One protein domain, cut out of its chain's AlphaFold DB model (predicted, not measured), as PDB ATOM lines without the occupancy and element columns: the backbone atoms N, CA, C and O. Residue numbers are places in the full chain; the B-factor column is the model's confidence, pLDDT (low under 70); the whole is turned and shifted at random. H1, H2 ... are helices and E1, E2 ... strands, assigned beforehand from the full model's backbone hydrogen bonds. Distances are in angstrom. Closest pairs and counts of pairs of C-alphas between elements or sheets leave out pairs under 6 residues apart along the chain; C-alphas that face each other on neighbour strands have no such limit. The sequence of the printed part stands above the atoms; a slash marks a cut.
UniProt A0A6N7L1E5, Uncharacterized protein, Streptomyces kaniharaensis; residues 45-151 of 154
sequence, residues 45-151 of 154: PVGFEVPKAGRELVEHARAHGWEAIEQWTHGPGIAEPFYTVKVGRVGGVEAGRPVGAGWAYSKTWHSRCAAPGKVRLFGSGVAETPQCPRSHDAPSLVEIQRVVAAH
ATOM      1  N   PRO A  45      19.284  36.156 -62.114       91.12
ATOM      2  CA  PRO A  45      19.466  37.474 -62.709       91.12
ATOM      3  C   PRO A  45      20.794  37.558 -63.473       91.12
ATOM      4  O   PRO A  45      21.760  36.867 -63.150       91.12
ATOM      5  N   VAL A  46      20.868  38.455 -64.460       89.25
ATOM      6  CA  VAL A  46      22.099  38.675 -65.236       89.25
ATOM      7  C   VAL A  46      23.267  39.003 -64.302       89.25
ATOM      8  O   VAL A  46      23.153  39.860 -63.429       89.25
ATOM      9  N   GLY A  47      24.389  38.309 -64.502       91.44
ATOM     10  CA  GLY A  47      25.603  38.483 -63.706       91.44
ATOM     11  C   GLY A  47      25.603  37.752 -62.363       91.44
ATOM     12  O   GLY A  47      26.603  37.841 -61.663       91.44
ATOM     13  N   PHE A  48      24.536  37.027 -62.006       93.00
ATOM     14  CA  PHE A  48      24.472  36.228 -60.784       93.00
ATOM     15  C   PHE A  48      24.600  34.732 -61.053       93.00
ATOM     16  O   PHE A  48      24.116  34.207 -62.054       93.00
ATOM     17  N   GLU A  49      25.217  34.031 -60.107       92.69
ATOM     18  CA  GLU A  49      25.326  32.577 -60.125       92.69
ATOM     19  C   GLU A  49      24.489  31.928 -59.023       92.69
ATOM     20  O   GLU A  49      24.375  32.440 -57.906       92.69
ATOM     21  N   VAL A  50      23.955  30.743 -59.327       93.94
ATOM     22  CA  VAL A  50      23.316  29.878 -58.330       93.94
ATOM     23  C   VAL A  50      24.370  29.384 -57.330       93.94
ATOM     24  O   VAL A  50      25.365  28.785 -57.748       93.94
ATOM     25  N   PRO A  51      24.174  29.577 -56.013       94.81
ATOM     26  CA  PRO A  51      25.072  29.052 -54.990       94.81
ATOM     27  C   PRO A  51      25.206  27.537 -55.073       94.81
ATOM     28  O   PRO A  51      24.205  26.823 -55.031       94.81
ATOM     29  N   LYS A  52      26.452  27.047 -55.075       95.25
ATOM     30  CA  LYS A  52      26.760  25.608 -55.067       95.25
ATOM     31  C   LYS A  52      25.978  24.856 -53.986       95.25
ATOM     32  O   LYS A  52      25.296  23.892 -54.296       95.25
ATOM     33  N   ALA A  53      25.993  25.364 -52.755       95.56
ATOM     34  CA  ALA A  53      25.307  24.736 -51.628       95.56
ATOM     35  C   ALA A  53      23.775  24.665 -51.798       95.56
ATOM     36  O   ALA A  53      23.130  23.756 -51.282       95.56
ATOM     37  N   GLY A  54      23.183  25.621 -52.519       95.44
ATOM     38  CA  GLY A  54      21.763  25.583 -52.857       95.44
ATOM     39  C   GLY A  54      21.460  24.529 -53.915       95.44
ATOM     40  O   GLY A  54      20.570  23.709 -53.715       95.44
ATOM     41  N   ARG A  55      22.266  24.488 -54.983       95.50
ATOM     42  CA  ARG A  55      22.174  23.462 -56.030       95.50
ATOM     43  C   ARG A  55      22.334  22.048 -55.465       95.50
ATOM     44  O   ARG A  55      21.498  21.195 -55.730       95.50
ATOM     45  N   GLU A  56      23.346  21.823 -54.630       97.19
ATOM     46  CA  GLU A  56      23.598  20.524 -53.989       97.19
ATOM     47  C   GLU A  56      22.429  20.079 -53.103       97.19
ATOM     48  O   GLU A  56      22.088  18.900 -53.070       97.19
ATOM     49  N   LEU A  57      21.779  21.007 -52.391       96.69
ATOM     50  CA  LEU A  57      20.592  20.683 -51.598       96.69
ATOM     51  C   LEU A  57      19.420  20.238 -52.487       96.69
ATOM     52  O   LEU A  57      18.726  19.282 -52.144       96.69
ATOM     53  N   VAL A  58      19.203  20.911 -53.618       95.56
ATOM     54  CA  VAL A  58      18.136  20.588 -54.580       95.56
ATOM     55  C   VAL A  58      18.387  19.230 -55.228       95.56
ATOM     56  O   VAL A  58      17.481  18.401 -55.274       95.56
ATOM     57  N   GLU A  59      19.605  18.995 -55.714       96.81
ATOM     58  CA  GLU A  59      20.011  17.725 -56.322       96.81
ATOM     59  C   GLU A  59      19.852  16.573 -55.325       96.81
ATOM     60  O   GLU A  59      19.228  15.561 -55.644       96.81
ATOM     61  N   HIS A  60      20.322  16.761 -54.087       96.62
ATOM     62  CA  HIS A  60      20.198  15.764 -53.024       96.62
ATOM     63  C   HIS A  60      18.738  15.470 -52.662       96.62
ATOM     64  O   HIS A  60      18.369  14.307 -52.511       96.62
ATOM     65  N   ALA A  61      17.892  16.499 -52.556       94.44
ATOM     66  CA  ALA A  61      16.457  16.342 -52.314       94.44
ATOM     67  C   ALA A  61      15.774  15.541 -53.429       94.44
ATOM     68  O   ALA A  61      15.125  14.529 -53.154       94.44
ATOM     69  N   ARG A  62      15.983  15.937 -54.690       93.94
ATOM     70  CA  ARG A  62      15.398  15.253 -55.852       93.94
ATOM     71  C   ARG A  62      15.864  13.801 -55.960       93.94
ATOM     72  O   ARG A  62      15.046  12.933 -56.246       93.94
ATOM     73  N   ALA A  63      17.136  13.519 -55.668       95.50
ATOM     74  CA  ALA A  63      17.680  12.158 -55.677       95.50
ATOM     75  C   ALA A  63      17.001  11.215 -54.664       95.50
ATOM     76  O   ALA A  63      17.029  10.002 -54.847       95.50
ATOM     77  N   HIS A  64      16.368  11.760 -53.620       93.62
ATOM     78  CA  HIS A  64      15.633  11.003 -52.601       93.62
ATOM     79  C   HIS A  64      14.108  11.139 -52.744       93.62
ATOM     80  O   HIS A  64      13.373  10.838 -51.802       93.62
ATOM     81  N   GLY A  65      13.622  11.626 -53.891       90.12
ATOM     82  CA  GLY A  65      12.192  11.766 -54.183       90.12
ATOM     83  C   GLY A  65      11.500  12.930 -53.467       90.12
ATOM     84  O   GLY A  65      10.274  13.001 -53.452       90.12
ATOM     85  N   TRP A  66      12.252  13.854 -52.861       91.38
ATOM     86  CA  TRP A  66      11.675  15.060 -52.265       91.38
ATOM     87  C   TRP A  66      11.392  16.117 -53.332       91.38
ATOM     88  O   TRP A  66      12.123  16.253 -54.317       91.38
ATOM     89  N   GLU A  67      10.363  16.930 -53.094       89.62
ATOM     90  CA  GLU A  67      10.121  18.116 -53.904       89.62
ATOM     91  C   GLU A  67      11.159  19.192 -53.575       89.62
ATOM     92  O   GLU A  67      11.487  19.432 -52.410       89.62
ATOM     93  N   ALA A  68      11.649  19.873 -54.609       91.81
ATOM     94  CA  ALA A  68      12.586  20.978 -54.475       91.81
ATOM     95  C   ALA A  68      12.212  22.123 -55.422       91.81
ATOM     96  O   ALA A  68      12.040  21.922 -56.628       91.81
ATOM     97  N   ILE A  69      12.122  23.326 -54.865       91.62
ATOM     98  CA  ILE A  69      11.828  24.578 -55.557       91.62
ATOM     99  C   ILE A  69      13.024  25.512 -55.404       91.62
ATOM    100  O   ILE A  69      13.516  25.731 -54.297       91.62
ATOM    101  N   GLU A  70      13.430  26.106 -56.518       94.12
ATOM    102  CA  GLU A  70      14.460  27.136 -56.595       94.12
ATOM    103  C   GLU A  70      13.817  28.435 -57.065       94.12
ATOM    104  O   GLU A  70      13.023  28.431 -58.004       94.12
ATOM    105  N   GLN A  71      14.133  29.545 -56.402       94.19
ATOM    106  CA  GLN A  71      13.522  30.832 -56.704       94.19
ATOM    107  C   GLN A  71      14.510  31.980 -56.531       94.19
ATOM    108  O   GLN A  71      15.044  32.196 -55.446       94.19
ATOM    109  N   TRP A  72      14.653  32.789 -57.572       94.50
ATOM    110  CA  TRP A  72      15.251  34.108 -57.530       94.50
ATOM    111  C   TRP A  72      14.175  35.181 -57.365       94.50
ATOM    112  O   TRP A  72      13.204  35.249 -58.119       94.50
ATOM    113  N   THR A  73      14.374  36.059 -56.388       90.44
ATOM    114  CA  THR A  73      13.572  37.267 -56.182       90.44
ATOM    115  C   THR A  73      14.424  38.470 -56.559       90.44
ATOM    116  O   THR A  73      15.419  38.751 -55.897       90.44
ATOM    117  N   HIS A  74      14.049  39.163 -57.636       85.81
ATOM    118  CA  HIS A  74      14.746  40.337 -58.179       85.81
ATOM    119  C   HIS A  74      13.788  41.191 -59.029       85.81
ATOM    120  O   HIS A  74      12.710  40.719 -59.396       85.81
ATOM    121  N   GLY A  75      14.189  42.406 -59.410       80.25
ATOM    122  CA  GLY A  75      13.426  43.270 -60.323       80.25
ATOM    123  C   GLY A  75      13.109  44.649 -59.733       80.25
ATOM    124  O   GLY A  75      13.687  45.017 -58.707       80.25
ATOM    125  N   PRO A  76      12.211  45.422 -60.370       73.19
ATOM    126  CA  PRO A  76      11.864  46.771 -59.928       73.19
ATOM    127  C   PRO A  76      11.383  46.792 -58.470       73.19
ATOM    128  O   PRO A  76      10.519  46.010 -58.080       73.19
ATOM    129  N   GLY A  77      11.958  47.674 -57.648       73.62
ATOM    130  CA  GLY A  77      11.614  47.800 -56.224       73.62
ATOM    131  C   GLY A  77      12.247  46.754 -55.294       73.62
ATOM    132  O   GLY A  77      12.083  46.852 -54.080       73.62
ATOM    133  N   ILE A  78      13.004  45.789 -55.824       79.06
ATOM    134  CA  ILE A  78      13.818  44.866 -55.028       79.06
ATOM    135  C   ILE A  78      15.247  45.409 -54.973       79.06
ATOM    136  O   ILE A  78      15.939  45.446 -55.987       79.06
ATOM    137  N   ALA A  79      15.682  45.830 -53.783       78.88
ATOM    138  CA  ALA A  79      16.990  46.462 -53.594       78.88
ATOM    139  C   ALA A  79      18.164  45.533 -53.945       78.88
ATOM    140  O   ALA A  79      19.191  45.995 -54.434       78.88
ATOM    141  N   GLU A  80      18.014  44.231 -53.697       84.75
ATOM    142  CA  GLU A  80      19.063  43.245 -53.927       84.75
ATOM    143  C   GLU A  80      18.463  41.875 -54.285       84.75
ATOM    144  O   GLU A  80      17.406  41.522 -53.758       84.75
ATOM    145  N   PRO A  81      19.079  41.088 -55.184       90.75
ATOM    146  CA  PRO A  81      18.569  39.767 -55.516       90.75
ATOM    147  C   PRO A  81      18.724  38.787 -54.349       90.75
ATOM    148  O   PRO A  81      19.774  38.724 -53.698       90.75
ATOM    149  N   PHE A  82      17.685  37.977 -54.159       93.19
ATOM    150  CA  PHE A  82      17.655  36.852 -53.229       93.19
ATOM    151  C   PHE A  82      17.506  35.551 -54.003       93.19
ATOM    152  O   PHE A  82      16.716  35.483 -54.940       93.19
ATOM    153  N   TYR A  83      18.195  34.507 -53.567       95.94
ATOM    154  CA  TYR A  83      17.989  33.143 -54.038       95.94
ATOM    155  C   TYR A  83      17.431  32.313 -52.888       95.94
ATOM    156  O   TYR A  83      17.971  32.346 -51.790       95.94
ATOM    157  N   THR A  84      16.335  31.597 -53.096       96.06
ATOM    158  CA  THR A  84      15.681  30.780 -52.074       96.06
ATOM    159  C   THR A  84      15.498  29.365 -52.588       96.06
ATOM    160  O   THR A  84      14.963  29.159 -53.675       96.06
ATOM    161  N   VAL A  85      15.908  28.397 -51.774       96.19
ATOM    162  CA  VAL A  85      15.651  26.974 -51.987       96.19
ATOM    163  C   VAL A  85      14.625  26.522 -50.970       96.19
ATOM    164  O   VAL A  85      14.798  26.756 -49.772       96.19
ATOM    165  N   LYS A  86      13.580  25.852 -51.445       94.38
ATOM    166  CA  LYS A  86      12.622  25.141 -50.603       94.38
ATOM    167  C   LYS A  86      12.676  23.666 -50.941       94.38
ATOM    168  O   LYS A  86      12.507  23.317 -52.101       94.38
ATOM    169  N   VAL A  87      12.885  22.818 -49.945       93.38
ATOM    170  CA  VAL A  87      12.789  21.363 -50.097       93.38
ATOM    171  C   VAL A  87      11.732  20.836 -49.151       93.38
ATOM    172  O   VAL A  87      11.598  21.331 -48.032       93.38
ATOM    173  N   GLY A  88      10.967  19.847 -49.587       89.75
ATOM    174  CA  GLY A  88       9.938  19.283 -48.740       89.75
ATOM    175  C   GLY A  88       9.486  17.899 -49.155       89.75
ATOM    176  O   GLY A  88       9.578  17.496 -50.312       89.75
ATOM    177  N   ARG A  89       8.974  17.187 -48.158       84.56
ATOM    178  CA  ARG A  89       8.287  15.910 -48.289       84.56
ATOM    179  C   ARG A  89       6.885  16.116 -47.760       84.56
ATOM    180  O   ARG A  89       6.699  16.304 -46.557       84.56
ATOM    181  N   VAL A  90       5.912  16.104 -48.658       67.19
ATOM    182  CA  VAL A  90       4.511  16.287 -48.298       67.19
ATOM    183  C   VAL A  90       3.854  14.922 -48.097       67.19
ATOM    184  O   VAL A  90       4.037  14.022 -48.909       67.19
ATOM    185  N   GLY A  91       3.047  14.774 -47.046       53.47
ATOM    186  CA  GLY A  91       2.128  13.641 -46.872       53.47
ATOM    187  C   GLY A  91       0.869  13.703 -47.758       53.47
ATOM    188  O   GLY A  91      -0.158  13.173 -47.356       53.47
ATOM    189  N   GLY A  92       0.935  14.348 -48.932       44.44
ATOM    190  CA  GLY A  92      -0.210  14.767 -49.758       44.44
ATOM    191  C   GLY A  92      -0.394  16.297 -49.809       44.44
ATOM    192  O   GLY A  92      -0.495  16.965 -48.782       44.44
ATOM    193  N   VAL A  93      -0.391  16.885 -51.010       42.31
ATOM    194  CA  VAL A  93      -0.613  18.330 -51.207       42.31
ATOM    195  C   VAL A  93      -2.109  18.577 -51.383       42.31
ATOM    196  O   VAL A  93      -2.682  18.132 -52.372       42.31
ATOM    197  N   GLU A  94      -2.729  19.333 -50.477       39.25
ATOM    198  CA  GLU A  94      -4.109  19.803 -50.642       39.25
ATOM    199  C   GLU A  94      -4.097  21.328 -50.841       39.25
ATOM    200  O   GLU A  94      -3.488  22.073 -50.069       39.25
ATOM    201  N   ALA A  95      -4.714  21.815 -51.924       42.44
ATOM    202  CA  ALA A  95      -4.852  23.247 -52.234       42.44
ATOM    203  C   ALA A  95      -3.542  24.081 -52.166       42.44
ATOM    204  O   ALA A  95      -3.539  25.261 -51.797       42.44
ATOM    205  N   GLY A  96      -2.400  23.477 -52.520       45.22
ATOM    206  CA  GLY A  96      -1.097  24.149 -52.521       45.22
ATOM    207  C   GLY A  96      -0.520  24.424 -51.128       45.22
ATOM    208  O   GLY A  96       0.404  25.234 -51.005       45.22
ATOM    209  N   ARG A  97      -1.049  23.772 -50.085       40.41
ATOM    210  CA  ARG A  97      -0.416  23.661 -48.770       40.41
ATOM    211  C   ARG A  97      -0.042  22.197 -48.509       40.41
ATOM    212  O   ARG A  97      -0.813  21.303 -48.853       40.41
ATOM    213  N   PRO A  98       1.121  21.932 -47.899       45.53
ATOM    214  CA  PRO A  98       1.397  20.621 -47.332       45.53
ATOM    215  C   PRO A  98       0.333  20.285 -46.276       45.53
ATOM    216  O   PRO A  98       0.161  21.061 -45.337       45.53
ATOM    217  N   VAL A  99      -0.396  19.175 -46.425       41.56
ATOM    218  CA  VAL A  99      -1.310  18.660 -45.389       41.56
ATOM    219  C   VAL A  99      -0.775  17.306 -44.907       41.56
ATOM    220  O   VAL A  99      -0.345  16.476 -45.703       41.56
ATOM    221  N   GLY A 100      -0.734  17.106 -43.585       48.44
ATOM    222  CA  GLY A 100      -0.101  15.950 -42.934       48.44
ATOM    223  C   GLY A 100       1.336  16.212 -42.461       48.44
ATOM    224  O   GLY A 100       1.935  17.228 -42.804       48.44
ATOM    225  N   ALA A 101       1.870  15.305 -41.633       55.44
ATOM    226  CA  ALA A 101       3.186  15.363 -40.983       55.44
ATOM    227  C   ALA A 101       4.355  15.330 -41.993       55.44
ATOM    228  O   ALA A 101       5.052  14.326 -42.148       55.44
ATOM    229  N   GLY A 102       4.516  16.419 -42.735       77.12
ATOM    230  CA  GLY A 102       5.557  16.613 -43.729       77.12
ATOM    231  C   GLY A 102       6.767  17.345 -43.171       77.12
ATOM    232  O   GLY A 102       6.742  17.916 -42.081       77.12
ATOM    233  N   TRP A 103       7.833  17.336 -43.958       88.00
ATOM    234  CA  TRP A 103       8.992  18.188 -43.745       88.00
ATOM    235  C   TRP A 103       8.969  19.293 -44.788       88.00
ATOM    236  O   TRP A 103       8.756  19.018 -45.969       88.00
ATOM    237  N   ALA A 104       9.243  20.521 -44.374       91.38
ATOM    238  CA  ALA A 104       9.514  21.631 -45.267       91.38
ATOM    239  C   ALA A 104      10.698  22.428 -44.722       91.38
ATOM    240  O   ALA A 104      10.726  22.795 -43.552       91.38
ATOM    241  N   TYR A 105      11.672  22.710 -45.578       94.38
ATOM    242  CA  TYR A 105      12.848  23.509 -45.258       94.38
ATOM    243  C   TYR A 105      13.008  24.609 -46.298       94.38
ATOM    244  O   TYR A 105      12.928  24.346 -47.494       94.38
ATOM    245  N   SER A 106      13.276  25.832 -45.852       95.75
ATOM    246  CA  SER A 106      13.524  27.004 -46.685       95.75
ATOM    247  C   SER A 106      14.851  27.640 -46.295       95.75
ATOM    248  O   SER A 106      15.059  28.001 -45.136       95.75
ATOM    249  N   LYS A 107      15.736  27.824 -47.272       97.25
ATOM    250  CA  LYS A 107      17.026  28.504 -47.119       97.25
ATOM    251  C   LYS A 107      17.115  29.642 -48.116       97.25
ATOM    252  O   LYS A 107      16.736  29.472 -49.271       97.25
ATOM    253  N   THR A 108      17.617  30.786 -47.670       96.44
ATOM    254  CA  THR A 108      17.728  31.986 -48.499       96.44
ATOM    255  C   THR A 108      19.168  32.461 -48.521       96.44
ATOM    256  O   THR A 108      19.855  32.442 -47.506       96.44
ATOM    257  N   TRP A 109      19.619  32.896 -49.686       96.38
ATOM    258  CA  TRP A 109      20.878  33.573 -49.913       96.38
ATOM    259  C   TRP A 109      20.592  34.974 -50.439       96.38
ATOM    260  O   TRP A 109      19.634  35.180 -51.184       96.38
ATOM    261  N   HIS A 110      21.434  35.930 -50.075       92.88
ATOM    262  CA  HIS A 110      21.304  37.320 -50.495       92.88
ATOM    263  C   HIS A 110      22.654  37.902 -50.906       92.88
ATOM    264  O   HIS A 110      23.708  37.384 -50.526       92.88
ATOM    265  N   SER A 111      22.628  38.959 -51.712       89.69
ATOM    266  CA  SER A 111      23.836  39.568 -52.289       89.69
ATOM    267  C   SER A 111      24.511  40.606 -51.386       89.69
ATOM    268  O   SER A 111      25.651  40.992 -51.655       89.69
ATOM    269  N   ARG A 112      23.883  41.024 -50.278       85.56
ATOM    270  CA  ARG A 112      24.491  41.985 -49.347       85.56
ATOM    271  C   ARG A 112      25.833  41.485 -48.826       85.56
ATOM    272  O   ARG A 112      25.911  40.404 -48.239       85.56
ATOM    273  N   CYS A 113      26.864  42.316 -48.956       85.44
ATOM    274  CA  CYS A 113      28.235  42.007 -48.529       85.44
ATOM    275  C   CYS A 113      28.810  40.718 -49.155       85.44
ATOM    276  O   CYS A 113      29.707  40.108 -48.571       85.44
ATOM    277  N   ALA A 114      28.290  40.277 -50.304       87.19
ATOM    278  CA  ALA A 114      28.902  39.241 -51.124       87.19
ATOM    279  C   ALA A 114      29.748  39.883 -52.237       87.19
ATOM    280  O   ALA A 114      29.574  41.057 -52.568       87.19
ATOM    281  N   ALA A 115      30.672  39.114 -52.818       87.94
ATOM    282  CA  ALA A 115      31.371  39.544 -54.026       87.94
ATOM    283  C   ALA A 115      30.362  39.796 -55.171       87.94
ATOM    284  O   ALA A 115      29.303  39.157 -55.190       87.94
ATOM    285  N   PRO A 116      30.672  40.683 -56.136       87.94
ATOM    286  CA  PRO A 116      29.805  40.926 -57.286       87.94
ATOM    287  C   PRO A 116      29.369  39.622 -57.970       87.94
ATOM    288  O   PRO A 116      30.184  38.727 -58.192       87.94
ATOM    289  N   GLY A 117      28.071  39.502 -58.256       88.62
ATOM    290  CA  GLY A 117      27.487  38.313 -58.886       88.62
ATOM    291  C   GLY A 117      27.339  37.083 -57.981       88.62
ATOM    292  O   GLY A 117      26.893  36.026 -58.433       88.62
ATOM    293  N   LYS A 118      27.685  37.192 -56.696       91.75
ATOM    294  CA  LYS A 118      27.533  36.114 -55.712       91.75
ATOM    295  C   LYS A 118      26.446  36.456 -54.697       91.75
ATOM    296  O   LYS A 118      26.086  37.611 -54.483       91.75
ATOM    297  N   VAL A 119      25.948  35.418 -54.037       94.12
ATOM    298  CA  VAL A 119      25.060  35.531 -52.878       94.12
ATOM    299  C   VAL A 119      25.585  34.639 -51.753       94.12
ATOM    300  O   VAL A 119      26.220  33.612 -52.001       94.12
ATOM    301  N   ARG A 120      25.333  35.028 -50.504       93.94
ATOM    302  CA  ARG A 120      25.740  34.297 -49.294       93.94
ATOM    303  C   ARG A 120      24.522  33.876 -48.488       93.94
ATOM    304  O   ARG A 120      23.485  34.527 -48.576       93.94
ATOM    305  N   LEU A 121      24.650  32.800 -47.712       94.25
ATOM    306  CA  LEU A 121      23.547  32.277 -46.907       94.25
ATOM    307  C   LEU A 121      23.080  33.336 -45.896       94.25
ATOM    308  O   LEU A 121      23.899  33.962 -45.223       94.25
ATOM    309  N   PHE A 122      21.768  33.533 -45.817       91.69
ATOM    310  CA  PHE A 122      21.106  34.509 -44.963       91.69
ATOM    311  C   PHE A 122      20.338  33.809 -43.842       91.69
ATOM    312  O   PHE A 122      19.350  33.118 -44.094       91.69
ATOM    313  N   GLY A 123      20.773  34.040 -42.603       90.81
ATOM    314  CA  GLY A 123      20.100  33.541 -41.407       90.81
ATOM    315  C   GLY A 123      20.019  32.013 -41.307       90.81
ATOM    316  O   GLY A 123      20.660  31.263 -42.047       90.81
ATOM    317  N   SER A 124      19.212  31.561 -40.350       91.12
ATOM    318  CA  SER A 124      18.876  30.154 -40.115       91.12
ATOM    319  C   SER A 124      17.948  29.600 -41.192       91.12
ATOM    320  O   SER A 124      18.030  28.419 -41.503       91.12
ATOM    321  N   GLY A 125      17.097  30.418 -41.814       93.94
ATOM    322  CA  GLY A 125      16.019  29.930 -42.675       93.94
ATOM    323  C   GLY A 125      14.860  29.345 -41.864       93.94
ATOM    324  O   GLY A 125      14.832  29.448 -40.642       93.94
ATOM    325  N   VAL A 126      13.895  28.730 -42.545       94.31
ATOM    326  CA  VAL A 126      12.632  28.287 -41.931       94.31
ATOM    327  C   VAL A 126      12.441  26.792 -42.115       94.31
ATOM    328  O   VAL A 126      12.680  26.274 -43.205       94.31
ATOM    329  N   ALA A 127      12.011  26.106 -41.066       93.56
ATOM    330  CA  ALA A 127      11.642  24.704 -41.083       93.56
ATOM    331  C   ALA A 127      10.239  24.493 -40.516       93.56
ATOM    332  O   ALA A 127       9.808  25.189 -39.600       93.56
ATOM    333  N   GLU A 128       9.561  23.495 -41.062       90.19
ATOM    334  CA  GLU A 128       8.362  22.875 -40.514       90.19
ATOM    335  C   GLU A 128       8.608  21.369 -40.552       90.19
ATOM    336  O   GLU A 128       9.054  20.822 -41.565       90.19
ATOM    337  N   THR A 129       8.399  20.699 -39.426       88.69
ATOM    338  CA  THR A 129       8.711  19.275 -39.268       88.69
ATOM    339  C   THR A 129       7.541  18.544 -38.618       88.69
ATOM    340  O   THR A 129       6.711  19.179 -37.966       88.69
ATOM    341  N   PRO A 130       7.465  17.206 -38.716       84.38
ATOM    342  CA  PRO A 130       6.413  16.435 -38.053       84.38
ATOM    343  C   PRO A 130       6.294  16.712 -36.548       84.38
ATOM    344  O   PRO A 130       5.192  16.754 -36.008       84.38
ATOM    345  N   GLN A 131       7.428  16.903 -35.869       83.75
ATOM    346  CA  GLN A 131       7.495  17.137 -34.426       83.75
ATOM    347  C   GLN A 131       7.205  18.597 -34.059       83.75
ATOM    348  O   GLN A 131       6.755  18.876 -32.950       83.75
ATOM    349  N   CYS A 132       7.450  19.525 -34.984       83.31
ATOM    350  CA  CYS A 132       7.159  20.942 -34.829       83.31
ATOM    351  C   CYS A 132       6.529  21.477 -36.127       83.31
ATOM    352  O   CYS A 132       7.233  21.997 -36.995       83.31
ATOM    353  N   PRO A 133       5.198  21.341 -36.287       81.69
ATOM    354  CA  PRO A 133       4.503  21.735 -37.515       81.69
ATOM    355  C   PRO A 133       4.335  23.256 -37.652       81.69
ATOM    356  O   PRO A 133       3.811  23.735 -38.651       81.69
ATOM    357  N   ARG A 134       4.735  24.030 -36.636       84.94
ATOM    358  CA  ARG A 134       4.811  25.493 -36.715       84.94
ATOM    359  C   ARG A 134       6.171  25.891 -37.266       84.94
ATOM    360  O   ARG A 134       7.167  25.267 -36.920       84.94
ATOM    361  N   SER A 135       6.212  26.968 -38.044       87.44
ATOM    362  CA  SER A 135       7.458  27.494 -38.592       87.44
ATOM    363  C   SER A 135       8.464  27.807 -37.474       87.44
ATOM    364  O   SER A 135       8.148  28.531 -36.526       87.44
ATOM    365  N   HIS A 136       9.671  27.266 -37.595       91.06
ATOM    366  CA  HIS A 136      10.784  27.463 -36.668       91.06
ATOM    367  C   HIS A 136      12.104  27.620 -37.433       91.06
ATOM    368  O   HIS A 136      12.135  27.503 -38.659       91.06
ATOM    369  N   ASP A 137      13.204  27.888 -36.728       95.81
ATOM    370  CA  ASP A 137      14.525  27.995 -37.354       95.81
ATOM    371  C   ASP A 137      14.925  26.687 -38.041       95.81
ATOM    372  O   ASP A 137      14.809  25.601 -37.460       95.81
ATOM    373  N   ALA A 138      15.412  26.785 -39.281       94.69
ATOM    374  CA  ALA A 138      15.900  25.612 -39.993       94.69
ATOM    375  C   ALA A 138      17.291  25.170 -39.506       94.69
ATOM    376  O   ALA A 138      18.174  26.014 -39.313       94.69
ATOM    377  N   PRO A 139      17.534  23.848 -39.414       94.94
ATOM    378  CA  PRO A 139      18.851  23.307 -39.089       94.94
ATOM    379  C   PRO A 139      19.848  23.565 -40.228       94.94
ATOM    380  O   PRO A 139      19.484  24.072 -41.292       94.94
ATOM    381  N   SER A 140      21.126  23.248 -40.034       96.31
ATOM    382  CA  SER A 140      22.160  23.435 -41.061       96.31
ATOM    383  C   SER A 140      21.860  22.658 -42.356       96.31
ATOM    384  O   SER A 140      21.102  21.691 -42.367       96.31
ATOM    385  N   LEU A 141      22.479  23.059 -43.475       96.25
ATOM    386  CA  LEU A 141      22.310  22.371 -44.767       96.25
ATOM    387  C   LEU A 141      22.674  20.880 -44.690       96.25
ATOM    388  O   LEU A 141      21.966  20.046 -45.245       96.25
ATOM    389  N   VAL A 142      23.736  20.553 -43.951       96.75
ATOM    390  CA  VAL A 142      24.192  19.174 -43.741       96.75
ATOM    391  C   VAL A 142      23.157  18.367 -42.957       96.75
ATOM    392  O   VAL A 142      22.877  17.221 -43.297       96.75
ATOM    393  N   GLU A 143      22.553  18.951 -41.922       97.06
ATOM    394  CA  GLU A 143      21.490  18.289 -41.160       97.06
ATOM    395  C   GLU A 143      20.236  18.076 -42.007       97.06
ATOM    396  O   GLU A 143      19.656  16.993 -41.957       97.06
ATOM    397  N   ILE A 144      19.862  19.046 -42.848       96.31
ATOM    398  CA  ILE A 144      18.755  18.878 -43.800       96.31
ATOM    399  C   ILE A 144      19.048  17.714 -44.755       96.31
ATOM    400  O   ILE A 144      18.204  16.837 -44.921       96.31
ATOM    401  N   GLN A 145      20.245  17.653 -45.348       96.69
ATOM    402  CA  GLN A 145      20.635  16.555 -46.242       96.69
ATOM    403  C   GLN A 145      20.583  15.188 -45.542       96.69
ATOM    404  O   GLN A 145      20.133  14.208 -46.140       96.69
ATOM    405  N   ARG A 146      20.981  15.115 -44.264       97.25
ATOM    406  CA  ARG A 146      20.855  13.892 -43.453       97.25
ATOM    407  C   ARG A 146      19.398  13.484 -43.255       97.25
ATOM    408  O   ARG A 146      19.090  12.308 -43.413       97.25
ATOM    409  N   VAL A 147      18.506  14.430 -42.955       94.56
ATOM    410  CA  VAL A 147      17.065  14.152 -42.816       94.56
ATOM    411  C   VAL A 147      16.483  13.642 -44.135       94.56
ATOM    412  O   VAL A 147      15.788  12.631 -44.139       94.56
ATOM    413  N   VAL A 148      16.805  14.290 -45.255       93.62
ATOM    414  CA  VAL A 148      16.366  13.863 -46.594       93.62
ATOM    415  C   VAL A 148      16.811  12.427 -46.884       93.62
ATOM    416  O   VAL A 148      15.997  11.602 -47.292       93.62
ATOM    417  N   ALA A 149      18.083  12.109 -46.617       94.38
ATOM    418  CA  ALA A 149      18.636  10.774 -46.841       94.38
ATOM    419  C   ALA A 149      18.006   9.705 -45.932       94.38
ATOM    420  O   ALA A 149      17.793   8.574 -46.360       94.38
ATOM    421  N   ALA A 150      17.683  10.059 -44.685       93.56
ATOM    422  CA  ALA A 150      17.037   9.157 -43.733       93.56
ATOM    423  C   ALA A 150      15.548   8.909 -44.044       93.56
ATOM    424  O   ALA A 150      14.985   7.909 -43.596       93.56
ATOM    425  N   HIS A 151      14.905   9.800 -44.804       89.50
ATOM    426  CA  HIS A 151      13.467   9.759 -45.073       89.50
ATOM    427  C   HIS A 151      13.134   9.931 -46.569       89.50
ATOM    428  O   HIS A 151      12.420  10.874 -46.922       89.50
TER     429      HIS A 151
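Overview. This is residues 45 to 151 of the 154 residues of an uncharacterized protein of Streptomyces kaniharaensis (UniProt A0A6N7L1E5). Picture a single twisted sheet of four strands, with two helices side by side over one face and no named helix on the other; H1 covers E1 and E2, and H2 covers E2 and E3. Loops at the two ends of the sheet add to its length along the strands. The printed part has 107 residues, with two named helices and four named strands in the order H1 E1 E2 E3 E4 H2; the sheet order is E1 E2 E3 E4, antiparallel throughout, and the class is mixed, helices and strands. The whole is compact, with a radius of gyration of the C-alphas of 14.4 A and spans of 40 by 27 by 22 A.

Arrangement. Start with H1, residues 52 to 63, which is on the sheet at a height over the sheet of 8.7 A. A tight link leads to E1, residues 67 to 73, the first strand of a meander, in which each strand is the antiparallel neighbour of the one before; E2, residues 82 to 89, E3, residues 103 to 110, and E4, residues 120 to 128, follow. E1 and E2 form a hairpin, with N 69 and O 86 at 2.8 A. E2 and E3 form another, with N 85 and O 107 at 2.8 A. E3 and E4 form the third, with N 106 and O 126 at 2.7 A; E4 bends by 61 degrees at residue 123. The edge strands E1 and E4 are apart. H1 lies over E2 and, only just, with 3 of its C-alphas, over E1; its closest C-alphas to E2 are those of Gly 54 and Val 85, 6.3 A. It runs along the strands, at 22 degrees to E2 on the local plane. Last comes H2, residues 141 to 150, on the same face at a height over the sheet of 10.2 A. H2 lies over E2 and E3, along the strands at 25 degrees to E3 on the local plane. H1 and H2 touch, at a shallow tilt of 8 degrees, the same way; their closest C-alphas are those of Ala 61 and Val 148, 6.2 A. In both helices every O i to N i+4 pair is within hydrogen-bond range.

Along the chain. Find C-alpha 52 at (26.760, 25.608, -55.067); from there H1 runs 16.2 A to C-alpha 63. E1 measures 19.6 A, E2 23.5 A, E3 23.7 A and E4 22.6 A from first to last C-alpha. E3 begins at C-alpha 103, (8.992, 18.188, -43.745). H2 runs 14.3 A and ends at C-alpha 150, (17.037, 9.157, -43.733).

Size, cuts and confidence. The two C-alphas farthest apart, those of Gly 100 and Pro 116, are 41.5 A apart. The printed part has no cut. The long links are E2 to E3 and E4 to H2. Look at residues 90 to 101 for pLDDT under 70; the mean of the printed part is 86.4.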